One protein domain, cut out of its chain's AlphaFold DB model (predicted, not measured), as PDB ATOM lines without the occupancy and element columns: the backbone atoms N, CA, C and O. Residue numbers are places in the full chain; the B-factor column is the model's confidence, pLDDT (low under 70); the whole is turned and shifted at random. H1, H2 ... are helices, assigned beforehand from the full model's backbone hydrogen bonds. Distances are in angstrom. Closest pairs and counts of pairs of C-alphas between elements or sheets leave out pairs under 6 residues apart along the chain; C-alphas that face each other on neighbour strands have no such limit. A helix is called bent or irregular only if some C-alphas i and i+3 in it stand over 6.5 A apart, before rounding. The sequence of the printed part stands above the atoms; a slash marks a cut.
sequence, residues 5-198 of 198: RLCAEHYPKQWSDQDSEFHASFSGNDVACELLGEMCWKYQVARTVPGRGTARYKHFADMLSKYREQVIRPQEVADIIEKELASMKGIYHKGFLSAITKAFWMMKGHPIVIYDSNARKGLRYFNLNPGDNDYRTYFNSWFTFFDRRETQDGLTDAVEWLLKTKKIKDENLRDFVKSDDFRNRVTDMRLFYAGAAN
ATOM      1  N   ARG A   5     -36.153  28.073 -28.082       95.62
ATOM      2  CA  ARG A   5     -37.308  28.775 -28.668       95.62
ATOM      3  C   ARG A   5     -37.762  28.172 -29.995       95.62
ATOM      4  O   ARG A   5     -38.952  27.973 -30.179       95.62
ATOM      5  N   LEU A   6     -36.834  27.826 -30.894       94.44
ATOM      6  CA  LEU A   6     -37.187  27.187 -32.170       94.44
ATOM      7  C   LEU A   6     -37.779  25.784 -31.977       94.44
ATOM      8  O   LEU A   6     -38.648  25.380 -32.744       94.44
ATOM      9  N   CYS A   7     -37.318  25.030 -30.975       96.31
ATOM     10  CA  CYS A   7     -37.902  23.728 -30.641       96.31
ATOM     11  C   CYS A   7     -39.304  23.899 -30.031       96.31
ATOM     12  O   CYS A   7     -40.242  23.234 -30.465       96.31
ATOM     13  N   ALA A   8     -39.461  24.845 -29.099       95.69
ATOM     14  CA  ALA A   8     -40.744  25.189 -28.486       95.69
ATOM     15  C   ALA A   8     -41.749  25.779 -29.481       95.69
ATOM     16  O   ALA A   8     -42.939  25.557 -29.340       95.69
ATOM     17  N   GLU A   9     -41.304  26.496 -30.509       93.56
ATOM     18  CA  GLU A   9     -42.175  26.970 -31.587       93.56
ATOM     19  C   GLU A   9     -42.611  25.838 -32.520       93.56
ATOM     20  O   GLU A   9     -43.731  25.839 -33.029       93.56
ATOM     21  N   HIS A  10     -41.727  24.871 -32.761       93.12
ATOM     22  CA  HIS A  10     -42.001  23.771 -33.675       93.12
ATOM     23  C   HIS A  10     -42.998  22.765 -33.092       93.12
ATOM     24  O   HIS A  10     -43.882  22.294 -33.808       93.12
ATOM     25  N   TYR A  11     -42.868  22.444 -31.803       94.62
ATOM     26  CA  TYR A  11     -43.633  21.357 -31.201       94.62
ATOM     27  C   TYR A  11     -45.160  21.564 -31.156       94.62
ATOM     28  O   TYR A  11     -45.860  20.617 -31.496       94.62
ATOM     29  N   PRO A  12     -45.720  22.753 -30.856       92.50
ATOM     30  CA  PRO A  12     -47.164  22.984 -30.885       92.50
ATOM     31  C   PRO A  12     -47.801  22.625 -32.224       92.50
ATOM     32  O   PRO A  12     -48.889  22.065 -32.254       92.50
ATOM     33  N   LYS A  13     -47.101  22.893 -33.335       90.44
ATOM     34  CA  LYS A  13     -47.572  22.492 -34.659       90.44
ATOM     35  C   LYS A  13     -47.625  20.967 -34.783       90.44
ATOM     36  O   LYS A  13     -48.644  20.434 -35.188       90.44
ATOM     37  N   GLN A  14     -46.557  20.265 -34.395       91.44
ATOM     38  CA  GLN A  14     -46.550  18.796 -34.403       91.44
ATOM     39  C   GLN A  14     -47.617  18.204 -33.465       91.44
ATOM     40  O   GLN A  14     -48.234  17.193 -33.795       91.44
ATOM     41  N   TRP A  15     -47.848  18.840 -32.316       92.44
ATOM     42  CA  TRP A  15     -48.894  18.453 -31.380       92.44
ATOM     43  C   TRP A  15     -50.271  18.523 -32.032       92.44
ATOM     44  O   TRP A  15     -50.966  17.514 -32.061       92.44
ATOM     45  N   SER A  16     -50.620  19.666 -32.625       88.12
ATOM     46  CA  SER A  16     -51.902  19.853 -33.310       88.12
ATOM     47  C   SER A  16     -52.060  18.993 -34.564       88.12
ATOM     48  O   SER A  16     -53.155  18.511 -34.829       88.12
ATOM     49  N   ASP A  17     -50.989  18.803 -35.338       88.69
ATOM     50  CA  ASP A  17     -51.045  18.061 -36.602       88.69
ATOM     51  C   ASP A  17     -51.149  16.539 -36.382       88.69
ATOM     52  O   ASP A  17     -51.579  15.818 -37.285       88.69
ATOM     53  N   GLN A  18     -50.703  16.024 -35.228       89.56
ATOM     54  CA  GLN A  18     -50.554  14.581 -35.035       89.56
ATOM     55  C   GLN A  18     -50.665  14.100 -33.584       89.56
ATOM     56  O   GLN A  18     -51.414  13.162 -33.309       89.56
ATOM     57  N   ASP A  19     -49.874  14.652 -32.661       92.44
ATOM     58  CA  ASP A  19     -49.651  13.978 -31.373       92.44
ATOM     59  C   ASP A  19     -50.858  14.079 -30.433       92.44
ATOM     60  O   ASP A  19     -51.109  13.139 -29.680       92.44
ATOM     61  N   SER A  20     -51.654  15.149 -30.521       91.12
ATOM     62  CA  SER A  20     -52.835  15.330 -29.671       91.12
ATOM     63  C   SER A  20     -53.899  14.255 -29.898       91.12
ATOM     64  O   SER A  20     -54.539  13.808 -28.949       91.12
ATOM     65  N   GLU A  21     -54.081  13.817 -31.148       91.06
ATOM     66  CA  GLU A  21     -55.055  12.781 -31.510       91.06
ATOM     67  C   GLU A  21     -54.644  11.416 -30.951       91.06
ATOM     68  O   GLU A  21     -55.459  10.717 -30.341       91.06
ATOM     69  N   PHE A  22     -53.367  11.047 -31.103       93.31
ATOM     70  CA  PHE A  22     -52.858   9.810 -30.521       93.31
ATOM     71  C   PHE A  22     -52.881   9.863 -29.003       93.31
ATOM     72  O   PHE A  22     -53.300   8.892 -28.384       93.31
ATOM     73  N   HIS A  23     -52.498  10.986 -28.400       91.25
ATOM     74  CA  HIS A  23     -52.509  11.121 -26.951       91.25
ATOM     75  C   HIS A  23     -53.922  10.941 -26.379       91.25
ATOM     76  O   HIS A  23     -54.139  10.136 -25.472       91.25
ATOM     77  N   ALA A  24     -54.917  11.619 -26.961       89.06
ATOM     78  CA  ALA A  24     -56.314  11.455 -26.569       89.06
ATOM     79  C   ALA A  24     -56.785  10.001 -26.759       89.06
ATOM     80  O   ALA A  24     -57.350   9.404 -25.842       89.06
ATOM     81  N   SER A  25     -56.486   9.400 -27.912       90.00
ATOM     82  CA  SER A  25     -56.953   8.049 -28.248       90.00
ATOM     83  C   SER A  25     -56.309   6.952 -27.391       90.00
ATOM     84  O   SER A  25     -56.999   6.026 -26.973       90.00
ATOM     85  N   PHE A  26     -55.011   7.060 -27.088       89.06
ATOM     86  CA  PHE A  26     -54.283   6.104 -26.240       89.06
ATOM     87  C   PHE A  26     -54.641   6.243 -24.754       89.06
ATOM     88  O   PHE A  26     -54.551   5.263 -24.019       89.06
ATOM     89  N   SER A  27     -55.055   7.433 -24.307       78.19
ATOM     90  CA  SER A  27     -55.538   7.643 -22.934       78.19
ATOM     91  C   SER A  27     -56.977   7.149 -22.707       78.19
ATOM     92  O   SER A  27     -57.341   6.790 -21.587       78.19
ATOM     93  N   GLY A  28     -57.805   7.122 -23.759       72.31
ATOM     94  CA  GLY A  28     -59.261   7.042 -23.629       72.31
ATOM     95  C   GLY A  28     -59.885   5.646 -23.697       72.31
ATOM     96  O   GLY A  28     -60.898   5.428 -23.037       72.31
ATOM     97  N   ASN A  29     -59.325   4.706 -24.468       73.25
ATOM     98  CA  ASN A  29     -59.867   3.351 -24.696       73.25
ATOM     99  C   ASN A  29     -58.747   2.308 -24.861       73.25
ATOM    100  O   ASN A  29     -57.566   2.645 -24.820       73.25
ATOM    101  N   ASP A  30     -59.114   1.031 -25.021       80.06
ATOM    102  CA  ASP A  30     -58.143  -0.018 -25.342       80.06
ATOM    103  C   ASP A  30     -57.409   0.336 -26.637       80.06
ATOM    104  O   ASP A  30     -58.016   0.779 -27.617       80.06
ATOM    105  N   VAL A  31     -56.087   0.148 -26.644       86.25
ATOM    106  CA  VAL A  31     -55.255   0.526 -27.789       86.25
ATOM    107  C   VAL A  31     -55.540  -0.427 -28.948       86.25
ATOM    108  O   VAL A  31     -55.035  -1.547 -28.991       86.25
ATOM    109  N   ALA A  32     -56.345   0.017 -29.910       91.56
ATOM    110  CA  ALA A  32     -56.637  -0.762 -31.108       91.56
ATOM    111  C   ALA A  32     -55.367  -1.012 -31.946       91.56
ATOM    112  O   ALA A  32     -54.473  -0.163 -32.041       91.56
ATOM    113  N   CYS A  33     -55.298  -2.170 -32.607       95.69
ATOM    114  CA  CYS A  33     -54.165  -2.536 -33.465       95.69
ATOM    115  C   CYS A  33     -54.006  -1.580 -34.654       95.69
ATOM    116  O   CYS A  33     -52.886  -1.291 -35.075       95.69
ATOM    117  N   GLU A  34     -55.124  -1.094 -35.187       95.06
ATOM    118  CA  GLU A  34     -55.211  -0.131 -36.281       95.06
ATOM    119  C   GLU A  34     -54.570   1.197 -35.869       95.06
ATOM    120  O   GLU A  34     -53.655   1.672 -36.541       95.06
ATOM    121  N   LEU A  35     -54.977   1.726 -34.710       93.75
ATOM    122  CA  LEU A  35     -54.449   2.961 -34.133       93.75
ATOM    123  C   LEU A  35     -52.946   2.846 -33.842       93.75
ATOM    124  O   LEU A  35     -52.158   3.724 -34.201       93.75
ATOM    125  N   LEU A  36     -52.520   1.730 -33.239       95.62
ATOM    126  CA  LEU A  36     -51.105   1.469 -32.975       95.62
ATOM    127  C   LEU A  36     -50.296   1.359 -34.274       95.62
ATOM    128  O   LEU A  36     -49.157   1.831 -34.349       95.62
ATOM    129  N   GLY A  37     -50.892   0.766 -35.308       96.50
ATOM    130  CA  GLY A  37     -50.311   0.671 -36.636       96.50
ATOM    131  C   GLY A  37     -50.153   2.020 -37.327       96.50
ATOM    132  O   GLY A  37     -49.094   2.266 -37.910       96.50
ATOM    133  N   GLU A  38     -51.152   2.894 -37.218       95.69
ATOM    134  CA  GLU A  38     -51.109   4.259 -37.739       95.69
ATOM    135  C   GLU A  38     -50.031   5.090 -37.038       95.69
ATOM    136  O   GLU A  38     -49.183   5.680 -37.714       95.69
ATOM    137  N   MET A  39     -49.988   5.063 -35.701       96.06
ATOM    138  CA  MET A  39     -48.937   5.727 -34.922       96.06
ATOM    139  C   MET A  39     -47.560   5.243 -35.373       96.06
ATOM    140  O   MET A  39     -46.693   6.045 -35.726       96.06
ATOM    141  N   CYS A  40     -47.368   3.924 -35.470       96.38
ATOM    142  CA  CYS A  40     -46.104   3.363 -35.928       96.38
ATOM    143  C   CYS A  40     -45.730   3.822 -37.348       96.38
ATOM    144  O   CYS A  40     -44.543   3.990 -37.640       96.38
ATOM    145  N   TRP A  41     -46.705   3.998 -38.242       95.69
ATOM    146  CA  TRP A  41     -46.467   4.468 -39.605       95.69
ATOM    147  C   TRP A  41     -46.097   5.953 -39.642       95.69
ATOM    148  O   TRP A  41     -45.047   6.281 -40.198       95.69
ATOM    149  N   LYS A  42     -46.876   6.826 -38.982       94.81
ATOM    150  CA  LYS A  42     -46.598   8.274 -38.907       94.81
ATOM    151  C   LYS A  42     -45.223   8.553 -38.293       94.81
ATOM    152  O   LYS A  42     -44.464   9.373 -38.797       94.81
ATOM    153  N   TYR A  43     -44.841   7.780 -37.277       93.19
ATOM    154  CA  TYR A  43     -43.520   7.854 -36.648       93.19
ATOM    155  C   TYR A  43     -42.406   7.093 -37.374       93.19
ATOM    156  O   TYR A  43     -41.282   7.023 -36.873       93.19
ATOM    157  N   GLN A  44     -42.692   6.497 -38.534       94.56
ATOM    158  CA  GLN A  44     -41.741   5.731 -39.345       94.56
ATOM    159  C   GLN A  44     -41.065   4.559 -38.605       94.56
ATOM    160  O   GLN A  44     -39.985   4.093 -38.980       94.56
ATOM    161  N   VAL A  45     -41.724   4.026 -37.574       95.81
ATOM    162  CA  VAL A  45     -41.274   2.866 -36.790       95.81
ATOM    163  C   VAL A  45     -42.016   1.575 -37.150       95.81
ATOM    164  O   VAL A  45     -41.620   0.504 -36.699       95.81
ATOM    165  N   ALA A  46     -43.017   1.619 -38.034       95.50
ATOM    166  CA  ALA A  46     -43.777   0.449 -38.488       95.50
ATOM    167  C   ALA A  46     -42.899  -0.671 -39.071       95.50
ATOM    168  O   ALA A  46     -43.215  -1.847 -38.917       95.50
ATOM    169  N   ARG A  47     -41.769  -0.336 -39.706       93.56
ATOM    170  CA  ARG A  47     -40.801  -1.324 -40.228       93.56
ATOM    171  C   ARG A  47     -40.071  -2.116 -39.136       93.56
ATOM    172  O   ARG A  47     -39.400  -3.105 -39.424       93.56
ATOM    173  N   THR A  48     -40.125  -1.645 -37.891       94.12
ATOM    174  CA  THR A  48     -39.430  -2.276 -36.763       94.12
ATOM    175  C   THR A  48     -40.252  -3.384 -36.116       94.12
ATOM    176  O   THR A  48     -39.645  -4.298 -35.566       94.12
ATOM    177  N   VAL A  49     -41.583  -3.345 -36.259       95.38
ATOM    178  CA  VAL A  49     -42.517  -4.348 -35.731       95.38
ATOM    179  C   VAL A  49     -42.677  -5.491 -36.747       95.38
ATOM    180  O   VAL A  49     -43.173  -5.247 -37.854       95.38
ATOM    181  N   PRO A  50     -42.239  -6.725 -36.431       94.56
ATOM    182  CA  PRO A  50     -42.352  -7.866 -37.341       94.56
ATOM    183  C   PRO A  50     -43.800  -8.292 -37.606       94.56
ATOM    184  O   PRO A  50     -44.695  -8.016 -36.816       94.56
ATOM    185  N   GLY A  51     -44.019  -9.000 -38.718       93.38
ATOM    186  CA  GLY A  51     -45.333  -9.501 -39.136       93.38
ATOM    187  C   GLY A  51     -46.016  -8.649 -40.213       93.38
ATOM    188  O   GLY A  51     -45.465  -7.653 -40.693       93.38
ATOM    189  N   ARG A  52     -47.226  -9.063 -40.615       91.19
ATOM    190  CA  ARG A  52     -48.021  -8.464 -41.702       91.19
ATOM    191  C   ARG A  52     -49.419  -8.069 -41.219       91.19
ATOM    192  O   ARG A  52     -49.948  -8.691 -40.303       91.19
ATOM    193  N   GLY A  53     -50.010  -7.067 -41.869       92.81
ATOM    194  CA  GLY A  53     -51.349  -6.569 -41.536       92.81
ATOM    195  C   GLY A  53     -51.431  -5.926 -40.148       92.81
ATOM    196  O   GLY A  53     -50.410  -5.700 -39.498       92.81
ATOM    197  N   THR A  54     -52.649  -5.631 -39.694       93.56
ATOM    198  CA  THR A  54     -52.902  -5.014 -38.380       93.56
ATOM    199  C   THR A  54     -52.724  -6.004 -37.231       93.56
ATOM    200  O   THR A  54     -52.193  -5.635 -36.187       93.56
ATOM    201  N   ALA A  55     -53.029  -7.289 -37.448       94.00
ATOM    202  CA  ALA A  55     -52.890  -8.350 -36.444       94.00
ATOM    203  C   ALA A  55     -51.475  -8.464 -35.850       94.00
ATOM    204  O   ALA A  55     -51.312  -8.873 -34.702       94.00
ATOM    205  N   ARG A  56     -50.440  -8.044 -36.592       95.69
ATOM    206  CA  ARG A  56     -49.063  -8.020 -36.087       95.69
ATOM    207  C   ARG A  56     -48.870  -7.115 -34.874       95.69
ATOM    208  O   ARG A  56     -47.887  -7.282 -34.170       95.69
ATOM    209  N   TYR A  57     -49.763  -6.160 -34.633       97.50
ATOM    210  CA  TYR A  57     -49.686  -5.248 -33.496       97.50
ATOM    211  C   TYR A  57     -50.382  -5.789 -32.247       97.50
ATOM    212  O   TYR A  57     -50.268  -5.163 -31.202       97.50
ATOM    213  N   LYS A  58     -51.045  -6.952 -32.314       96.25
ATOM    214  CA  LYS A  58     -51.871  -7.470 -31.219       96.25
ATOM    215  C   LYS A  58     -51.127  -7.575 -29.890       96.25
ATOM    216  O   LYS A  58     -51.557  -6.981 -28.914       96.25
ATOM    217  N   HIS A  59     -49.989  -8.265 -29.849       96.81
ATOM    218  CA  HIS A  59     -49.237  -8.401 -28.597       96.81
ATOM    219  C   HIS A  59     -48.669  -7.072 -28.094       96.81
ATOM    220  O   HIS A  59     -48.516  -6.886 -26.890       96.81
ATOM    221  N   PHE A  60     -48.375  -6.143 -29.006       97.00
ATOM    222  CA  PHE A  60     -47.904  -4.811 -28.652       97.00
ATOM    223  C   PHE A  60     -49.042  -3.952 -28.061       97.00
ATOM    224  O   PHE A  60     -48.848  -3.301 -27.038       97.00
ATOM    225  N   ALA A  61     -50.243  -4.021 -28.634       96.19
ATOM    226  CA  ALA A  61     -51.454  -3.410 -28.091       96.19
ATOM    227  C   ALA A  61     -51.828  -4.005 -26.725       96.19
ATOM    228  O   ALA A  61     -51.952  -3.271 -25.747       96.19
ATOM    229  N   ASP A  62     -51.890  -5.338 -26.632       95.19
ATOM    230  CA  ASP A  62     -52.186  -6.063 -25.392       95.19
ATOM    231  C   ASP A  62     -51.161  -5.727 -24.288       95.19
ATOM    232  O   ASP A  62     -51.494  -5.734 -23.105       95.19
ATOM    233  N   MET A  63     -49.906  -5.426 -24.648       95.94
ATOM    234  CA  MET A  63     -48.892  -4.948 -23.705       95.94
ATOM    235  C   MET A  63     -49.233  -3.561 -23.154       95.94
ATOM    236  O   MET A  63     -49.212  -3.390 -21.938       95.94
ATOM    237  N   LEU A  64     -49.581  -2.598 -24.011       95.81
ATOM    238  CA  LEU A  64     -49.913  -1.233 -23.585       95.81
ATOM    239  C   LEU A  64     -51.146  -1.215 -22.677       95.81
ATOM    240  O   LEU A  64     -51.122  -0.567 -21.631       95.81
ATOM    241  N   SER A  65     -52.176  -1.998 -23.014       92.62
ATOM    242  CA  SER A  65     -53.414  -2.075 -22.231       92.62
ATOM    243  C   SER A  65     -53.184  -2.489 -20.770       92.62
ATOM    244  O   SER A  65     -53.916  -2.038 -19.892       92.62
ATOM    245  N   LYS A  66     -52.130  -3.265 -20.465       92.62
ATOM    246  CA  LYS A  66     -51.774  -3.642 -19.078       92.62
ATOM    247  C   LYS A  66     -51.419  -2.444 -18.203       92.62
ATOM    248  O   LYS A  66     -51.609  -2.498 -16.994       92.62
ATOM    249  N   TYR A  67     -50.877  -1.391 -18.804       93.62
ATOM    250  CA  TYR A  67     -50.382  -0.218 -18.090       93.62
ATOM    251  C   TYR A  67     -51.379   0.935 -18.102       93.62
ATOM    252  O   TYR A  67     -51.097   1.978 -17.521       93.62
ATOM    253  N   ARG A  68     -52.541   0.783 -18.740       89.00
ATOM    254  CA  ARG A  68     -53.481   1.876 -19.001       89.00
ATOM    255  C   ARG A  68     -53.929   2.617 -17.741       89.00
ATOM    256  O   ARG A  68     -53.754   3.827 -17.669       89.00
ATOM    257  N   GLU A  69     -54.363   1.896 -16.717       90.19
ATOM    258  CA  GLU A  69     -54.793   2.489 -15.438       90.19
ATOM    259  C   GLU A  69     -53.637   2.662 -14.439       90.19
ATOM    260  O   GLU A  69     -53.800   3.215 -13.354       90.19
ATOM    261  N   GLN A  70     -52.436   2.191 -14.789       92.56
ATOM    262  CA  GLN A  70     -51.277   2.282 -13.912       92.56
ATOM    263  C   GLN A  70     -50.645   3.675 -13.988       92.56
ATOM    264  O   GLN A  70     -50.226   4.135 -15.054       92.56
ATOM    265  N   VAL A  71     -50.500   4.328 -12.837       93.44
ATOM    266  CA  VAL A  71     -49.609   5.484 -12.697       93.44
ATOM    267  C   VAL A  71     -48.171   4.971 -12.670       93.44
ATOM    268  O   VAL A  71     -47.827   4.164 -11.809       93.44
ATOM    269  N   ILE A  72     -47.345   5.424 -13.614       95.44
ATOM    270  CA  ILE A  72     -45.928   5.054 -13.703       95.44
ATOM    271  C   ILE A  72     -45.097   6.184 -13.100       95.44
ATOM    272  O   ILE A  72     -45.111   7.306 -13.605       95.44
ATOM    273  N   ARG A  73     -44.367   5.896 -12.023       95.44
ATOM    274  CA  ARG A  73     -43.475   6.871 -11.385       95.44
ATOM    275  C   ARG A  73     -42.139   6.944 -12.133       95.44
ATOM    276  O   ARG A  73     -41.723   5.935 -12.702       95.44
ATOM    277  N   PRO A  74     -41.415   8.081 -12.095       94.44
ATOM    278  CA  PRO A  74     -40.153   8.242 -12.826       94.44
ATOM    279  C   PRO A  74     -39.142   7.113 -12.586       94.44
ATOM    280  O   PRO A  74     -38.559   6.592 -13.533       94.44
ATOM    281  N   GLN A  75     -38.994   6.667 -11.336       95.81
ATOM    282  CA  GLN A  75     -38.075   5.588 -10.965       95.81
ATOM    283  C   GLN A  75     -38.466   4.202 -11.509       95.81
ATOM    284  O   GLN A  75     -37.634   3.304 -11.511       95.81
ATOM    285  N   GLU A  76     -39.708   4.018 -11.963       97.38
ATOM    286  CA  GLU A  76     -40.226   2.745 -12.488       97.38
ATOM    287  C   GLU A  76     -40.145   2.671 -14.019       97.38
ATOM    288  O   GLU A  76     -40.220   1.582 -14.592       97.38
ATOM    289  N   VAL A  77     -39.997   3.815 -14.701       98.06
ATOM    290  CA  VAL A  77     -40.079   3.911 -16.169       98.06
ATOM    291  C   VAL A  77     -39.065   3.000 -16.850       98.06
ATOM    292  O   VAL A  77     -39.428   2.234 -17.745       98.06
ATOM    293  N   ALA A  78     -37.798   3.070 -16.435       97.94
ATOM    294  CA  ALA A  78     -36.734   2.291 -17.054       97.94
ATOM    295  C   ALA A  78     -36.979   0.779 -16.908       97.94
ATOM    296  O   ALA A  78     -36.909   0.054 -17.898       97.94
ATOM    297  N   ASP A  79     -37.354   0.333 -15.706       97.94
ATOM    298  CA  ASP A  79     -37.660  -1.068 -15.404       97.94
ATOM    299  C   ASP A  79     -38.832  -1.599 -16.237       97.94
ATOM    300  O   ASP A  79     -38.751  -2.688 -16.811       97.94
ATOM    301  N   ILE A  80     -39.911  -0.818 -16.354       98.31
ATOM    302  CA  ILE A  80     -41.088  -1.193 -17.147       98.31
ATOM    303  C   ILE A  80     -40.726  -1.320 -18.628       98.31
ATOM    304  O   ILE A  80     -41.041  -2.332 -19.256       98.31
ATOM    305  N   ILE A  81     -40.037  -0.327 -19.194       98.31
ATOM    306  CA  ILE A  81     -39.683  -0.338 -20.616       98.31
ATOM    307  C   ILE A  81     -38.710  -1.478 -20.935       98.31
ATOM    308  O   ILE A  81     -38.870  -2.134 -21.964       98.31
ATOM    309  N   GLU A  82     -37.731  -1.761 -20.072       97.50
ATOM    310  CA  GLU A  82     -36.778  -2.863 -20.266       97.50
ATOM    311  C   GLU A  82     -37.456  -4.232 -20.179       97.50
ATOM    312  O   GLU A  82     -37.239  -5.088 -21.045       97.50
ATOM    313  N   LYS A  83     -38.342  -4.416 -19.194       97.50
ATOM    314  CA  LYS A  83     -39.168  -5.620 -19.063       97.50
ATOM    315  C   LYS A  83     -40.015  -5.847 -20.315       97.50
ATOM    316  O   LYS A  83     -40.019  -6.951 -20.863       97.50
ATOM    317  N   GLU A  84     -40.720  -4.821 -20.791       97.69
ATOM    318  CA  GLU A  84     -41.585  -4.967 -21.964       97.69
ATOM    319  C   GLU A  84     -40.792  -5.090 -23.266       97.69
ATOM    320  O   GLU A  84     -41.192  -5.840 -24.157       97.69
ATOM    321  N   LEU A  85     -39.617  -4.466 -23.372       97.31
ATOM    322  CA  LEU A  85     -38.702  -4.702 -24.486       97.31
ATOM    323  C   LEU A  85     -38.252  -6.169 -24.538       97.31
ATOM    324  O   LEU A  85     -38.241  -6.758 -25.622       97.31
ATOM    325  N   ALA A  86     -37.900  -6.768 -23.396       97.38
ATOM    326  CA  ALA A  86     -37.521  -8.178 -23.314       97.38
ATOM    327  C   ALA A  86     -38.696  -9.106 -23.671       97.38
ATOM    328  O   ALA A  86     -38.534 -10.017 -24.485       97.38
ATOM    329  N   SER A  87     -39.888  -8.823 -23.136       97.25
ATOM    330  CA  SER A  87     -41.140  -9.529 -23.444       97.25
ATOM    331  C   SER A  87     -41.459  -9.500 -24.945       97.25
ATOM    332  O   SER A  87     -41.598 -10.545 -25.586       97.25
ATOM    333  N   MET A  88     -41.469  -8.309 -25.552       97.00
ATOM    334  CA  MET A  88     -41.720  -8.143 -26.986       97.00
ATOM    335  C   MET A  88     -40.632  -8.796 -27.838       97.00
ATOM    336  O   MET A  88     -40.939  -9.407 -28.860       97.00
ATOM    337  N   LYS A  89     -39.363  -8.741 -27.417       96.69
ATOM    338  CA  LYS A  89     -38.279  -9.455 -28.101       96.69
ATOM    339  C   LYS A  89     -38.485 -10.972 -28.061       96.69
ATOM    340  O   LYS A  89     -38.152 -11.624 -29.045       96.69
ATOM    341  N   GLY A  90     -39.044 -11.525 -26.985       97.12
ATOM    342  CA  GLY A  90     -39.406 -12.943 -26.899       97.12
ATOM    343  C   GLY A  90     -40.485 -13.348 -27.908       97.12
ATOM    344  O   GLY A  90     -40.355 -14.382 -28.553       97.12
ATOM    345  N   ILE A  91     -41.504 -12.502 -28.095       96.50
ATOM    346  CA  ILE A  91     -42.645 -12.761 -28.995       96.50
ATOM    347  C   ILE A  91     -42.281 -12.534 -30.467       96.50
ATOM    348  O   ILE A  91     -42.616 -13.331 -31.338       96.50
ATOM    349  N   TYR A  92     -41.608 -11.424 -30.760       96.44
ATOM    350  CA  TYR A  92     -41.335 -10.979 -32.127       96.44
ATOM    351  C   TYR A  92     -39.937 -11.364 -32.627       96.44
ATOM    352  O   TYR A  92     -39.585 -11.044 -33.762       96.44
ATOM    353  N   HIS A  93     -39.104 -11.973 -31.776       95.06
ATOM    354  CA  HIS A  93     -37.678 -12.247 -32.017       95.06
ATOM    355  C   HIS A  93     -36.846 -11.002 -32.383       95.06
ATOM    356  O   HIS A  93     -35.720 -11.099 -32.872       95.06
ATOM    357  N   LYS A  94     -37.389  -9.804 -32.134       93.88
ATOM    358  CA  LYS A  94     -36.785  -8.513 -32.458       93.88
ATOM    359  C   LYS A  94     -37.265  -7.451 -31.477       93.88
ATOM    360  O   LYS A  94     -38.460  -7.322 -31.238       93.88
ATOM    361  N   GLY A  95     -36.330  -6.670 -30.944       91.00
ATOM    362  CA  GLY A  95     -36.645  -5.503 -30.122       91.00
ATOM    363  C   GLY A  95     -36.956  -4.275 -30.981       91.00
ATOM    364  O   GLY A  95     -36.298  -4.034 -31.994       91.00
ATOM    365  N   PHE A  96     -37.930  -3.476 -30.553       95.81
ATOM    366  CA  PHE A  96     -38.334  -2.231 -31.215       95.81
ATOM    367  C   PHE A  96     -38.508  -1.093 -30.195       95.81
ATOM    368  O   PHE A  96     -39.543  -0.435 -30.132       95.81
ATOM    369  N   LEU A  97     -37.452  -0.844 -29.407       96.50
ATOM    370  CA  LEU A  97     -37.431   0.106 -28.283       96.50
ATOM    371  C   LEU A  97     -38.011   1.487 -28.629       96.50
ATOM    372  O   LEU A  97     -38.889   1.968 -27.924       96.50
ATOM    373  N   SER A  98     -37.597   2.087 -29.752       96.31
ATOM    374  CA  SER A  98     -38.134   3.383 -30.199       96.31
ATOM    375  C   SER A  98     -39.659   3.366 -30.362       96.31
ATOM    376  O   SER A  98     -40.315   4.349 -30.028       96.31
ATOM    377  N   ALA A  99     -40.235   2.285 -30.901       97.50
ATOM    378  CA  ALA A  99     -41.684   2.179 -31.061       97.50
ATOM    379  C   ALA A  99     -42.376   2.019 -29.703       97.50
ATOM    380  O   ALA A  99     -43.357   2.712 -29.448       97.50
ATOM    381  N   ILE A 100     -41.821   1.181 -28.816       97.88
ATOM    382  CA  ILE A 100     -42.328   0.982 -27.448       97.88
ATOM    383  C   ILE A 100     -42.376   2.316 -26.700       97.88
ATOM    384  O   ILE A 100     -43.436   2.709 -26.229       97.88
ATOM    385  N   THR A 101     -41.271   3.063 -26.657       98.06
ATOM    386  CA  THR A 101     -41.217   4.326 -25.905       98.06
ATOM    387  C   THR A 101     -42.122   5.408 -26.488       98.06
ATOM    388  O   THR A 101     -42.672   6.202 -25.738       98.06
ATOM    389  N   LYS A 102     -42.316   5.437 -27.816       97.50
ATOM    390  CA  LYS A 102     -43.255   6.369 -28.459       97.50
ATOM    391  C   LYS A 102     -44.700   6.029 -28.096       97.50
ATOM    392  O   LYS A 102     -45.445   6.923 -27.721       97.50
ATOM    393  N   ALA A 103     -45.071   4.750 -28.137       97.06
ATOM    394  CA  ALA A 103     -46.406   4.305 -27.745       97.06
ATOM    395  C   ALA A 103     -46.695   4.560 -26.256       97.06
ATOM    396  O   ALA A 103     -47.762   5.063 -25.918       97.06
ATOM    397  N   PHE A 104     -45.733   4.272 -25.373       97.38
ATOM    398  CA  PHE A 104     -45.862   4.591 -23.951       97.38
ATOM    399  C   PHE A 104     -45.996   6.092 -23.711       97.38
ATOM    400  O   PHE A 104     -46.839   6.491 -22.917       97.38
ATOM    401  N   TRP A 105     -45.222   6.921 -24.413       97.31
ATOM    402  CA  TRP A 105     -45.340   8.370 -24.285       97.31
ATOM    403  C   TRP A 105     -46.706   8.881 -24.769       97.31
ATOM    404  O   TRP A 105     -47.294   9.718 -24.102       97.31
ATOM    405  N   MET A 106     -47.275   8.324 -25.845       95.56
ATOM    406  CA  MET A 106     -48.651   8.664 -26.254       95.56
ATOM    407  C   MET A 106     -49.691   8.299 -25.194       95.56
ATOM    408  O   MET A 106     -50.697   8.979 -25.058       95.56
ATOM    409  N   MET A 107     -49.465   7.222 -24.445       95.56
ATOM    410  CA  MET A 107     -50.394   6.766 -23.413       95.56
ATOM    411  C   MET A 107     -50.226   7.499 -22.076       95.56
ATOM    412  O   MET A 107     -51.184   7.597 -21.314       95.56
ATOM    413  N   LYS A 108     -49.005   7.937 -21.747       95.12
ATOM    414  CA  LYS A 108     -48.631   8.356 -20.387       95.12
ATOM    415  C   LYS A 108     -47.985   9.728 -20.283       95.12
ATOM    416  O   LYS A 108     -47.913  10.240 -19.174       95.12
ATOM    417  N   GLY A 109     -47.496  10.290 -21.383       95.62
ATOM    418  CA  GLY A 109     -46.709  11.514 -21.363       95.62
ATOM    419  C   GLY A 109     -45.434  11.376 -20.524       95.62
ATOM    420  O   GLY A 109     -44.795  10.319 -20.469       95.62
ATOM    421  N   HIS A 110     -45.054  12.465 -19.872       96.56
ATOM    422  CA  HIS A 110     -44.024  12.515 -18.851       96.56
ATOM    423  C   HIS A 110     -44.425  11.616 -17.662       96.56
ATOM    424  O   HIS A 110     -45.562  11.697 -17.200       96.56
ATOM    425  N   PRO A 111     -43.531  10.756 -17.129       97.56
ATOM    426  CA  PRO A 111     -42.069  10.771 -17.273       97.56
ATOM    427  C   PRO A 111     -41.480   9.854 -18.361       97.56
ATOM    428  O   PRO A 111     -40.290   9.537 -18.312       97.56
ATOM    429  N   ILE A 112     -42.259   9.390 -19.343       98.19
ATOM    430  CA  ILE A 112     -41.720   8.527 -20.404       98.19
ATOM    431  C   ILE A 112     -40.787   9.325 -21.324       98.19
ATOM    432  O   ILE A 112     -41.193  10.285 -21.967       98.19
ATOM    433  N   VAL A 113     -39.545   8.869 -21.481       98.00
ATOM    434  CA  VAL A 113     -38.605   9.459 -22.445       98.00
ATOM    435  C   VAL A 113     -38.604   8.648 -23.735       98.00
ATOM    436  O   VAL A 113     -38.384   7.433 -23.717       98.00
ATOM    437  N   ILE A 114     -38.790   9.314 -24.877       97.81
ATOM    438  CA  ILE A 114     -38.734   8.656 -26.183       97.81
ATOM    439  C   ILE A 114     -37.288   8.302 -26.537       97.81
ATOM    440  O   ILE A 114     -36.416   9.168 -26.625       97.81
ATOM    441  N   TYR A 115     -37.039   7.019 -26.806       97.38
ATOM    442  CA  TYR A 115     -35.758   6.562 -27.331       97.38
ATOM    443  C   TYR A 115     -35.661   6.870 -28.828       97.38
ATOM    444  O   TYR A 115     -36.456   6.381 -29.641       97.38
ATOM    445  N   ASP A 116     -34.665   7.671 -29.200       95.50
ATOM    446  CA  ASP A 116     -34.392   8.066 -30.579       95.50
ATOM    447  C   ASP A 116     -32.880   8.109 -30.845       95.50
ATOM    448  O   ASP A 116     -32.096   8.567 -30.011       95.50
ATOM    449  N   SER A 117     -32.447   7.617 -32.009       94.38
ATOM    450  CA  SER A 117     -31.020   7.530 -32.335       94.38
ATOM    451  C   SER A 117     -30.360   8.902 -32.476       94.38
ATOM    452  O   SER A 117     -29.201   9.050 -32.086       94.38
ATOM    453  N   ASN A 118     -31.075   9.913 -32.977       96.00
ATOM    454  CA  ASN A 118     -30.556  11.274 -33.058       96.00
ATOM    455  C   ASN A 118     -30.568  11.940 -31.686       96.00
ATOM    456  O   ASN A 118     -29.579  12.569 -31.328       96.00
ATOM    457  N   ALA A 119     -31.606  11.746 -30.869       96.94
ATOM    458  CA  ALA A 119     -31.580  12.248 -29.493       96.94
ATOM    459  C   ALA A 119     -30.409  11.647 -28.693       96.94
ATOM    460  O   ALA A 119     -29.688  12.366 -28.000       96.94
ATOM    461  N   ARG A 120     -30.118  10.352 -28.890       97.06
ATOM    462  CA  ARG A 120     -28.940   9.679 -28.320       97.06
ATOM    463  C   ARG A 120     -27.626  10.321 -28.772       97.06
ATOM    464  O   ARG A 120     -26.747  10.563 -27.950       97.06
ATOM    465  N   LYS A 121     -27.472  10.618 -30.066       96.75
ATOM    466  CA  LYS A 121     -26.311  11.376 -30.568       96.75
ATOM    467  C   LYS A 121     -26.242  12.779 -29.953       96.75
ATOM    468  O   LYS A 121     -25.156  13.236 -29.614       96.75
ATOM    469  N   GLY A 122     -27.386  13.436 -29.766       97.38
ATOM    470  CA  GLY A 122     -27.492  14.734 -29.102       97.38
ATOM    471  C   GLY A 122     -26.983  14.702 -27.665       97.38
ATOM    472  O   GLY A 122     -26.220  15.577 -27.272       97.38
ATOM    473  N   LEU A 123     -27.310  13.661 -26.896       97.81
ATOM    474  CA  LEU A 123     -26.767  13.487 -25.544       97.81
ATOM    475  C   LEU A 123     -25.234  13.388 -25.561       97.81
ATOM    476  O   LEU A 123     -24.573  14.054 -24.767       97.81
ATOM    477  N   ARG A 124     -24.656  12.648 -26.518       97.00
ATOM    478  CA  ARG A 124     -23.191  12.571 -26.689       97.00
ATOM    479  C   ARG A 124     -22.574  13.918 -27.043       97.00
ATOM    480  O   ARG A 124     -21.526  14.256 -26.508       97.00
ATOM    481  N   TYR A 125     -23.244  14.705 -27.882       95.81
ATOM    482  CA  TYR A 125     -22.823  16.072 -28.192       95.81
ATOM    483  C   TYR A 125     -22.739  16.957 -26.934       95.81
ATOM    484  O   TYR A 125     -21.846  17.790 -26.819       95.81
ATOM    485  N   PHE A 126     -23.625  16.746 -25.958       96.25
ATOM    486  CA  PHE A 126     -23.604  17.442 -24.666       96.25
ATOM    487  C   PHE A 126     -22.746  16.744 -23.593       96.25
ATOM    488  O   PHE A 126     -22.957  16.968 -22.393       96.25
ATOM    489  N   ASN A 127     -21.773  15.929 -24.022       96.88
ATOM    490  CA  ASN A 127     -20.826  15.189 -23.184       96.88
ATOM    491  C   ASN A 127     -21.495  14.258 -22.160       96.88
ATOM    492  O   ASN A 127     -21.012  14.096 -21.042       96.88
ATOM    493  N   LEU A 128     -22.630  13.659 -22.528       97.44
ATOM    494  CA  LEU A 128     -23.294  12.623 -21.738       97.44
ATOM    495  C   LEU A 128     -23.095  11.253 -22.378       97.44
ATOM    496  O   LEU A 128     -22.920  11.137 -23.594       97.44
ATOM    497  N   ASN A 129     -23.154  10.204 -21.558       96.31
ATOM    498  CA  ASN A 129     -23.035   8.825 -22.016       96.31
ATOM    499  C   ASN A 129     -24.396   8.114 -21.987       96.31
ATOM    500  O   ASN A 129     -24.718   7.472 -20.993       96.31
ATOM    501  N   PRO A 130     -25.168   8.147 -23.084       95.94
ATOM    502  CA  PRO A 130     -26.472   7.497 -23.142       95.94
ATOM    503  C   PRO A 130     -26.400   5.978 -23.376       95.94
ATOM    504  O   PRO A 130     -27.424   5.366 -23.674       95.94
ATOM    505  N   GLY A 131     -25.206   5.379 -23.314       93.12
ATOM    506  CA  GLY A 131     -24.995   3.958 -23.571       93.12
ATOM    507  C   GLY A 131     -25.274   3.535 -25.018       93.12
ATOM    508  O   GLY A 131     -25.467   4.363 -25.923       93.12
ATOM    509  N   ASP A 132     -25.286   2.216 -25.223       85.75
ATOM    510  CA  ASP A 132     -25.535   1.558 -26.505       85.75
ATOM    511  C   ASP A 132     -26.730   0.603 -26.395       85.75
ATOM    512  O   ASP A 132     -26.594  -0.553 -26.011       85.75
ATOM    513  N   ASN A 133     -27.915   1.088 -26.782       77.12
ATOM    514  CA  ASN A 133     -29.172   0.321 -26.788       77.12
ATOM    515  C   ASN A 133     -29.659  -0.157 -25.407       77.12
ATOM    516  O   ASN A 133     -30.486  -1.063 -25.340       77.12
ATOM    517  N   ASP A 134     -29.198   0.491 -24.341       88.44
ATOM    518  CA  ASP A 134     -29.680   0.321 -22.974       88.44
ATOM    519  C   ASP A 134     -30.636   1.470 -22.624       88.44
ATOM    520  O   ASP A 134     -30.264   2.645 -22.727       88.44
ATOM    521  N   TYR A 135     -31.890   1.152 -22.286       97.25
ATOM    522  CA  TYR A 135     -32.890   2.197 -22.076       97.25
ATOM    523  C   TYR A 135     -32.665   2.932 -20.759       97.25
ATOM    524  O   TYR A 135     -32.769   4.155 -20.754       97.25
ATOM    525  N   ARG A 136     -32.291   2.247 -19.673       97.44
ATOM    526  CA  ARG A 136     -32.003   2.893 -18.387       97.44
ATOM    527  C   ARG A 136     -30.868   3.901 -18.476       97.44
ATOM    528  O   ARG A 136     -31.011   5.018 -17.990       97.44
ATOM    529  N   THR A 137     -29.761   3.551 -19.120       97.69
ATOM    530  CA  THR A 137     -28.623   4.465 -19.297       97.69
ATOM    531  C   THR A 137     -29.014   5.667 -20.154       97.69
ATOM    532  O   THR A 137     -28.654   6.803 -19.829       97.69
ATOM    533  N   TYR A 138     -29.796   5.445 -21.216       98.31
ATOM    534  CA  TYR A 138     -30.353   6.524 -22.031       98.31
ATOM    535  C   TYR A 138     -31.286   7.433 -21.216       98.31
ATOM    536  O   TYR A 138     -31.118   8.649 -21.245       98.31
ATOM    537  N   PHE A 139     -32.220   6.852 -20.462       98.44
ATOM    538  CA  PHE A 139     -33.186   7.540 -19.607       98.44
ATOM    539  C   PHE A 139     -32.487   8.392 -18.543       98.44
ATOM    540  O   PHE A 139     -32.737   9.590 -18.448       98.44
ATOM    541  N   ASN A 140     -31.531   7.809 -17.818       98.12
ATOM    542  CA  ASN A 140     -30.743   8.513 -16.808       98.12
ATOM    543  C   ASN A 140     -29.928   9.654 -17.424       98.12
ATOM    544  O   ASN A 140     -29.855  10.740 -16.856       98.12
ATOM    545  N   SER A 141     -29.332   9.438 -18.602       98.25
ATOM    546  CA  SER A 141     -28.606  10.495 -19.317       98.25
ATOM    547  C   SER A 141     -29.529  11.610 -19.786       98.25
ATOM    548  O   SER A 141     -29.158  12.779 -19.725       98.25
ATOM    549  N   TRP A 142     -30.731  11.263 -20.240       98.50
ATOM    550  CA  TRP A 142     -31.735  12.238 -20.631       98.50
ATOM    551  C   TRP A 142     -32.172  13.084 -19.436       98.50
ATOM    552  O   TRP A 142     -32.136  14.305 -19.542       98.50
ATOM    553  N   PHE A 143     -32.475  12.478 -18.284       98.31
ATOM    554  CA  PHE A 143     -32.817  13.232 -17.072       98.31
ATOM    555  C   PHE A 143     -31.631  14.043 -16.552       98.31
ATOM    556  O   PHE A 143     -31.786  15.212 -16.229       98.31
ATOM    557  N   THR A 144     -30.409  13.506 -16.632       98.44
ATOM    558  CA  THR A 144     -29.190  14.276 -16.333       98.44
ATOM    559  C   THR A 144     -29.068  15.513 -17.223       98.44
ATOM    560  O   THR A 144     -28.571  16.534 -16.763       98.44
ATOM    561  N   PHE A 145     -29.481  15.444 -18.495       98.44
ATOM    562  CA  PHE A 145     -29.530  16.604 -19.390       98.44
ATOM    563  C   PHE A 145     -30.681  17.551 -19.047       98.44
ATOM    564  O   PHE A 145     -30.480  18.767 -19.027       98.44
ATOM    565  N   PHE A 146     -31.869  16.999 -18.806       98.25
ATOM    566  CA  PHE A 146     -33.091  17.733 -18.500       98.25
ATOM    567  C   PHE A 146     -32.947  18.536 -17.207       98.25
ATOM    568  O   PHE A 146     -33.247  19.724 -17.196       98.25
ATOM    569  N   ASP A 147     -32.385  17.942 -16.159       97.88
ATOM    570  CA  ASP A 147     -32.248  18.545 -14.831       97.88
ATOM    571  C   ASP A 147     -31.091  19.555 -14.736       97.88
ATOM    572  O   ASP A 147     -30.916  20.216 -13.709       97.88
ATOM    573  N   ARG A 148     -30.288  19.730 -15.801       98.00
ATOM    574  CA  ARG A 148     -29.274  20.795 -15.829       98.00
ATOM    575  C   ARG A 148     -29.958  22.146 -15.699       98.00
ATOM    576  O   ARG A 148     -30.901  22.446 -16.431       98.00
ATOM    577  N   ARG A 149     -29.388  23.014 -14.864       97.81
ATOM    578  CA  ARG A 149     -29.856  24.396 -14.703       97.81
ATOM    579  C   ARG A 149     -30.005  25.120 -16.045       97.81
ATOM    580  O   ARG A 149     -31.053  25.678 -16.320       97.81
ATOM    581  N   GLU A 150     -29.001  25.028 -16.916       97.06
ATOM    582  CA  GLU A 150     -29.024  25.651 -18.250       97.06
ATOM    583  C   GLU A 150     -30.168  25.134 -19.140       97.06
ATOM    584  O   GLU A 150     -30.734  25.885 -19.937       97.06
ATOM    585  N   THR A 151     -30.518  23.851 -19.009       97.69
ATOM    586  CA  THR A 151     -31.651  23.247 -19.717       97.69
ATOM    587  C   THR A 151     -32.969  23.780 -19.164       97.69
ATOM    588  O   THR A 151     -33.810  24.229 -19.938       97.69
ATOM    589  N   GLN A 152     -33.132  23.797 -17.839       98.25
ATOM    590  CA  GLN A 152     -34.341  24.304 -17.185       98.25
ATOM    591  C   GLN A 152     -34.562  25.802 -17.431       98.25
ATOM    592  O   GLN A 152     -35.688  26.215 -17.729       98.25
ATOM    593  N   ASP A 153     -33.497  26.604 -17.389       98.00
ATOM    594  CA  ASP A 153     -33.533  28.034 -17.706       98.00
ATOM    595  C   ASP A 153     -33.927  28.242 -19.179       98.00
ATOM    596  O   ASP A 153     -34.811  29.041 -19.490       98.00
ATOM    597  N   GLY A 154     -33.341  27.460 -20.095       97.94
ATOM    598  CA  GLY A 154     -33.662  27.509 -21.523       97.94
ATOM    599  C   GLY A 154     -35.096  27.083 -21.858       97.94
ATOM    600  O   GLY A 154     -35.738  27.703 -22.709       97.94
ATOM    601  N   LEU A 155     -35.619  26.052 -21.188       97.94
ATOM    602  CA  LEU A 155     -37.014  25.621 -21.311       97.94
ATOM    603  C   LEU A 155     -37.973  26.689 -20.783       97.94
ATOM    604  O   LEU A 155     -38.969  26.992 -21.437       97.94
ATOM    605  N   THR A 156     -37.657  27.282 -19.631       97.94
ATOM    606  CA  THR A 156     -38.476  28.334 -19.018       97.94
ATOM    607  C   THR A 156     -38.536  29.572 -19.912       97.94
ATOM    608  O   THR A 156     -39.634  30.017 -20.246       97.94
ATOM    609  N   ASP A 157     -37.391  30.056 -20.410       97.25
ATOM    610  CA  ASP A 157     -37.344  31.158 -21.381       97.25
ATOM    611  C   ASP A 157     -38.153  30.844 -22.649       97.25
ATOM    612  O   ASP A 157     -38.913  31.686 -23.132       97.25
ATOM    613  N   ALA A 158     -38.032  29.627 -23.184       96.69
ATOM    614  CA  ALA A 158     -38.736  29.237 -24.398       96.69
ATOM    615  C   ALA A 158     -40.261  29.192 -24.216       96.69
ATOM    616  O   ALA A 158     -40.986  29.680 -25.087       96.69
ATOM    617  N   VAL A 159     -40.743  28.657 -23.090       95.62
ATOM    618  CA  VAL A 159     -42.171  28.628 -22.738       95.62
ATOM    619  C   VAL A 159     -42.706  30.047 -22.551       95.62
ATOM    620  O   VAL A 159     -43.721  30.408 -23.151       95.62
ATOM    621  N   GLU A 160     -42.013  30.887 -21.780       95.00
ATOM    622  CA  GLU A 160     -42.426  32.275 -21.565       95.00
ATOM    623  C   GLU A 160     -42.473  33.078 -22.864       95.00
ATOM    624  O   GLU A 160     -43.436  33.809 -23.120       95.00
ATOM    625  N   TRP A 161     -41.433  32.950 -23.691       94.75
ATOM    626  CA  TRP A 161     -41.374  33.589 -24.997       94.75
ATOM    627  C   TRP A 161     -42.562  33.155 -25.858       94.75
ATOM    628  O   TRP A 161     -43.277  34.003 -26.396       94.75
ATOM    629  N   LEU A 162     -42.837  31.852 -25.932       93.62
ATOM    630  CA  LEU A 162     -43.915  31.312 -26.751       93.62
ATOM    631  C   LEU A 162     -45.290  31.830 -26.296       93.62
ATOM    632  O   LEU A 162     -46.068  32.303 -27.128       93.62
ATOM    633  N   LEU A 163     -45.558  31.851 -24.987       91.88
ATOM    634  CA  LEU A 163     -46.813  32.363 -24.417       91.88
ATOM    635  C   LEU A 163     -47.032  33.866 -24.673       91.88
ATOM    636  O   LEU A 163     -48.191  34.298 -24.760       91.88
ATOM    637  N   LYS A 164     -45.949  34.645 -24.825       90.88
ATOM    638  CA  LYS A 164     -45.967  36.086 -25.150       90.88
ATOM    639  C   LYS A 164     -46.198  36.366 -26.639       90.88
ATOM    640  O   LYS A 164     -46.784  37.392 -26.976       90.88
ATOM    641  N   THR A 165     -45.801  35.467 -27.546       83.88
ATOM    642  CA  THR A 165     -45.822  35.717 -29.007       83.88
ATOM    643  C   THR A 165     -47.218  35.837 -29.645       83.88
ATOM    644  O   THR A 165     -47.307  36.064 -30.849       83.88
ATOM    645  N   LYS A 166     -48.317  35.674 -28.889       72.50
ATOM    646  CA  LYS A 166     -49.714  35.594 -29.386       72.50
ATOM    647  C   LYS A 166     -49.947  34.548 -30.499       72.50
ATOM    648  O   LYS A 166     -51.026  34.517 -31.087       72.50
ATOM    649  N   LYS A 167     -48.964  33.681 -30.787       76.81
ATOM    650  CA  LYS A 167     -49.065  32.616 -31.798       76.81
ATOM    651  C   LYS A 167     -49.989  31.489 -31.349       76.81
ATOM    652  O   LYS A 167     -50.663  30.891 -32.180       76.81
ATOM    653  N   ILE A 168     -50.063  31.242 -30.042       80.56
ATOM    654  CA  ILE A 168     -51.000  30.287 -29.452       80.56
ATOM    655  C   ILE A 168     -52.294  31.022 -29.108       80.56
ATOM    656  O   ILE A 168     -52.333  31.796 -28.144       80.56
ATOM    657  N   LYS A 169     -53.325  30.779 -29.920       78.50
ATOM    658  CA  LYS A 169     -54.682  31.315 -29.731       78.50
ATOM    659  C   LYS A 169     -55.611  30.352 -28.988       78.50
ATOM    660  O   LYS A 169     -56.568  30.810 -28.382       78.50
ATOM    661  N   ASP A 170     -55.327  29.056 -29.051       84.88
ATOM    662  CA  ASP A 170     -56.096  27.998 -28.391       84.88
ATOM    663  C   ASP A 170     -55.700  27.898 -26.906       84.88
ATOM    664  O   ASP A 170     -54.517  27.747 -26.591       84.88
ATOM    665  N   GLU A 171     -56.671  28.007 -25.996       83.69
ATOM    666  CA  GLU A 171     -56.446  27.965 -24.545       83.69
ATOM    667  C   GLU A 171     -55.962  26.595 -24.051       83.69
ATOM    668  O   GLU A 171     -55.034  26.544 -23.243       83.69
ATOM    669  N   ASN A 172     -56.478  25.495 -24.606       84.62
ATOM    670  CA  ASN A 172     -56.015  24.146 -24.267       84.62
ATOM    671  C   ASN A 172     -54.546  23.970 -24.665       84.62
ATOM    672  O   ASN A 172     -53.746  23.400 -23.921       84.62
ATOM    673  N   LEU A 173     -54.157  24.520 -25.818       87.31
ATOM    674  CA  LEU A 173     -52.762  24.519 -26.250       87.31
ATOM    675  C   LEU A 173     -51.882  25.416 -25.364       87.31
ATOM    676  O   LEU A 173     -50.717  25.090 -25.134       87.31
ATOM    677  N   ARG A 174     -52.413  26.533 -24.836       89.75
ATOM    678  CA  ARG A 174     -51.675  27.378 -23.874       89.75
ATOM    679  C   ARG A 174     -51.392  26.638 -22.574       89.75
ATOM    680  O   ARG A 174     -50.312  26.833 -22.020       89.75
ATOM    681  N   ASP A 175     -52.330  25.833 -22.087       90.56
ATOM    682  CA  ASP A 175     -52.128  25.053 -20.867       90.56
ATOM    683  C   ASP A 175     -51.207  23.860 -21.100       90.56
ATOM    684  O   ASP A 175     -50.284  23.651 -20.313       90.56
ATOM    685  N   PHE A 176     -51.339  23.176 -22.238       92.00
ATOM    686  CA  PHE A 176     -50.390  22.141 -22.643       92.00
ATOM    687  C   PHE A 176     -48.949  22.666 -22.700       92.00
ATOM    688  O   PHE A 176     -48.037  22.024 -22.199       92.00
ATOM    689  N   VAL A 177     -48.721  23.869 -23.228       94.44
ATOM    690  CA  VAL A 177     -47.375  24.471 -23.314       94.44
ATOM    691  C   VAL A 177     -46.713  24.701 -21.949       94.44
ATOM    692  O   VAL A 177     -45.490  24.830 -21.869       94.44
ATOM    693  N   LYS A 178     -47.490  24.733 -20.864       94.00
ATOM    694  CA  LYS A 178     -46.968  24.838 -19.497       94.00
ATOM    695  C   LYS A 178     -46.670  23.474 -18.865       94.00
ATOM    696  O   LYS A 178     -46.080  23.456 -17.789       94.00
ATOM    697  N   SER A 179     -47.085  22.368 -19.484       95.81
ATOM    698  CA  SER A 179     -46.977  21.028 -18.904       95.81
ATOM    699  C   SER A 179     -45.569  20.439 -19.024       95.81
ATOM    700  O   SER A 179     -44.751  20.844 -19.861       95.81
ATOM    701  N   ASP A 180     -45.304  19.420 -18.207       96.44
ATOM    702  CA  ASP A 180     -44.072  18.641 -18.304       96.44
ATOM    703  C   ASP A 180     -44.005  17.822 -19.595       96.44
ATOM    704  O   ASP A 180     -42.917  17.649 -20.140       96.44
ATOM    705  N   ASP A 181     -45.144  17.415 -20.168       96.25
ATOM    706  CA  ASP A 181     -45.185  16.754 -21.480       96.25
ATOM    707  C   ASP A 181     -44.596  17.652 -22.565       96.25
ATOM    708  O   ASP A 181     -43.775  17.217 -23.378       96.25
ATOM    709  N   PHE A 182     -44.965  18.934 -22.560       97.25
ATOM    710  CA  PHE A 182     -44.413  19.898 -23.499       97.25
ATOM    711  C   PHE A 182     -42.908  20.076 -23.293       97.25
ATOM    712  O   PHE A 182     -42.134  19.976 -24.250       97.25
ATOM    713  N   ARG A 183     -42.467  20.274 -22.044       98.19
ATOM    714  CA  ARG A 183     -41.040  20.415 -21.700       98.19
ATOM    715  C   ARG A 183     -40.226  19.182 -22.104       98.19
ATOM    716  O   ARG A 183     -39.139  19.321 -22.677       98.19
ATOM    717  N   ASN A 184     -40.762  17.985 -21.876       97.94
ATOM    718  CA  ASN A 184     -40.161  16.718 -22.278       97.94
ATOM    719  C   ASN A 184     -39.950  16.677 -23.796       97.94
ATOM    720  O   ASN A 184     -38.874  16.324 -24.277       97.94
ATOM    721  N   ARG A 185     -40.956  17.070 -24.576       97.25
ATOM    722  CA  ARG A 185     -40.901  16.969 -26.039       97.25
ATOM    723  C   ARG A 185     -40.059  18.048 -26.691       97.25
ATOM    724  O   ARG A 185     -39.340  17.760 -27.648       97.25
ATOM    725  N   VAL A 186     -40.045  19.254 -26.133       97.94
ATOM    726  CA  VAL A 186     -39.090  20.296 -26.532       97.94
ATOM    727  C   VAL A 186     -37.651  19.840 -26.277       97.94
ATOM    728  O   VAL A 186     -36.779  20.062 -27.121       97.94
ATOM    729  N   THR A 187     -37.404  19.143 -25.166       98.25
ATOM    730  CA  THR A 187     -36.095  18.546 -24.855       98.25
ATOM    731  C   THR A 187     -35.725  17.444 -25.846       98.25
ATOM    732  O   THR A 187     -34.622  17.469 -26.398       98.25
ATOM    733  N   ASP A 188     -36.652  16.538 -26.167       97.44
ATOM    734  CA  ASP A 188     -36.432  15.508 -27.190       97.44
ATOM    735  C   ASP A 188     -36.076  16.122 -28.550       97.44
ATOM    736  O   ASP A 188     -35.128  15.683 -29.202       97.44
ATOM    737  N   MET A 189     -36.784  17.177 -28.968       96.69
ATOM    738  CA  MET A 189     -36.485  17.899 -30.208       96.69
ATOM    739  C   MET A 189     -35.112  18.570 -30.176       96.69
ATOM    740  O   MET A 189     -34.367  18.509 -31.157       96.69
ATOM    741  N   ARG A 190     -34.751  19.197 -29.053       97.50
ATOM    742  CA  ARG A 190     -33.444  19.836 -28.868       97.50
ATOM    743  C   ARG A 190     -32.314  18.826 -29.041       97.50
ATOM    744  O   ARG A 190     -31.372  19.095 -29.792       97.50
ATOM    745  N   LEU A 191     -32.428  17.668 -28.393       97.81
ATOM    746  CA  LEU A 191     -31.465  16.575 -28.508       97.81
ATOM    747  C   LEU A 191     -31.448  15.994 -29.925       97.81
ATOM    748  O   LEU A 191     -30.371  15.818 -30.494       97.81
ATOM    749  N   PHE A 192     -32.616  15.770 -30.533       96.69
ATOM    750  CA  PHE A 192     -32.731  15.295 -31.912       96.69
ATOM    751  C   PHE A 192     -31.979  16.208 -32.888       96.69
ATOM    752  O   PHE A 192     -31.146  15.735 -33.659       96.69
ATOM    753  N   TYR A 193     -32.214  17.524 -32.841       96.06
ATOM    754  CA  TYR A 193     -31.550  18.472 -33.742       96.06
ATOM    755  C   TYR A 193     -30.061  18.657 -33.446       96.06
ATOM    756  O   TYR A 193     -29.313  19.012 -34.356       96.06
ATOM    757  N   ALA A 194     -29.621  18.453 -32.203       95.69
ATOM    758  CA  ALA A 194     -28.199  18.423 -31.879       95.69
ATOM    759  C   ALA A 194     -27.520  17.189 -32.483       95.69
ATOM    760  O   ALA A 194     -26.463  17.313 -33.088       95.69
ATOM    761  N   GLY A 195     -28.150  16.018 -32.388       95.00
ATOM    762  CA  GLY A 195     -27.596  14.783 -32.933       95.00
ATOM    763  C   GLY A 195     -27.708  14.626 -34.447       95.00
ATOM    764  O   GLY A 195     -26.883  13.931 -35.023       95.00
ATOM    765  N   ALA A 196     -28.693  15.257 -35.091       91.50
ATOM    766  CA  ALA A 196     -28.846  15.245 -36.549       91.50
ATOM    767  C   ALA A 196     -27.885  16.206 -37.274       91.50
ATOM    768  O   ALA A 196     -27.721  16.102 -38.486       91.50
ATOM    769  N   ALA A 197     -27.291  17.161 -36.551       82.38
ATOM    770  CA  ALA A 197     -26.304  18.097 -37.088       82.38
ATOM    771  C   ALA A 197     -24.859  17.556 -37.042       82.38
ATOM    772  O   ALA A 197     -23.966  18.235 -37.546       82.38
ATOM    773  N   ASN A 198     -24.653  16.375 -36.442       56.62
ATOM    774  CA  ASN A 198     -23.383  15.643 -36.373       56.62
ATOM    775  C   ASN A 198     -23.445  14.373 -37.228       56.62
ATOM    776  O   ASN A 198     -22.393  14.003 -37.781       56.62
TER     777      ASN A 198
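AT A GLANCE: This is residues 5 to 198 of the 198 residues of an uncharacterized protein of Acidobacteria bacterium (UniProt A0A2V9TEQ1). Two groups of crossed helices make the two ends of this body, H2 to H5 at one end and H1a, H8, H9 and H10 at the other. The bent helix H1 bridges them along one side, its arm H1b packing on H5, and H6 and H7 bridge them along another, H7 meeting H4 and H6 crossing H10; the link of residues 109 to 116 runs through the middle. The printed part has 194 residues with ten named helices, H1 to H10 in order, and no named strand: all helix. It is compact, with a radius of gyration of the C-alphas of 16.6 A, and spans 47 by 38 by 30 A.

IN THESE COORDINATES: H1, residues 5 to 28, begins at C-alpha 5 (-37.308, 28.775, -28.668); by its hydrogen bonds it was assigned as one helix, but it is bent, with C-alphas 17 and 20 7.7 A apart, into H1a, residues 5 to 17, 19.1 A, and H1b, residues 20 to 28. H2 holds residues 33 to 42 and H3 residues 55 to 65. H4, residues 74 to 92, is 27.3 A long. H3 and H4 are irregular: C-alphas 56 and 59 are 7.5 A apart, and C-alphas 75 and 78 7.1 A. H5 is residues 97 to 108, H6 117 to 125, H7 135 to 146, H8 149 to 164, 22.5 A, and H9 171 to 176. H10, residues 180 to 196, 24.0 A, ends at C-alpha 196 (-28.846, 15.245, -36.549).

HOW THE PARTS SIT: H1a touches H8 with residues 5 to 9 alone, closest at the C-alphas of Arg 5 and Ala 158, 4.5 A. H1b touches H5, about perpendicular at 74 degrees, closest at C-alphas 23 and 106, 4.6 A. H2 touches H3, about perpendicular at 83 degrees, closest at C-alphas 33 and 57, 5.2 A. H3 and H4 form a helical hairpin, a shallow tilt of 25 degrees, opposite ways, closest at C-alphas 60 and 88, 7.2 A. H4 touches H5, closest at C-alphas 85 and 97, 6.3 A, and H7, closest at C-alphas 78 and 136, 5.0 A. H6 touches H7, closest at C-alphas 123 and 142, 7.1 A, and H10, about perpendicular at 79 degrees, closest at C-alphas 122 and 195, 3.8 A. H9 is close to but not clearly touching H1a, closest at C-alphas 12 and 173, 7.4 A. Every O i to N i+4 pair is within hydrogen-bond range in H1b, H2 and H5 to H10; H1a has 7 of 9, H3 5 of 7 and H4 13 of 15.

THE WHOLE: The C-alphas farthest apart, those of Gly 90 and Lys 166, are 49.7 A apart. The printed part has no cut. The link from H2 to H3, 12 residues, is long. Residue 198 alone has a pLDDT under 70.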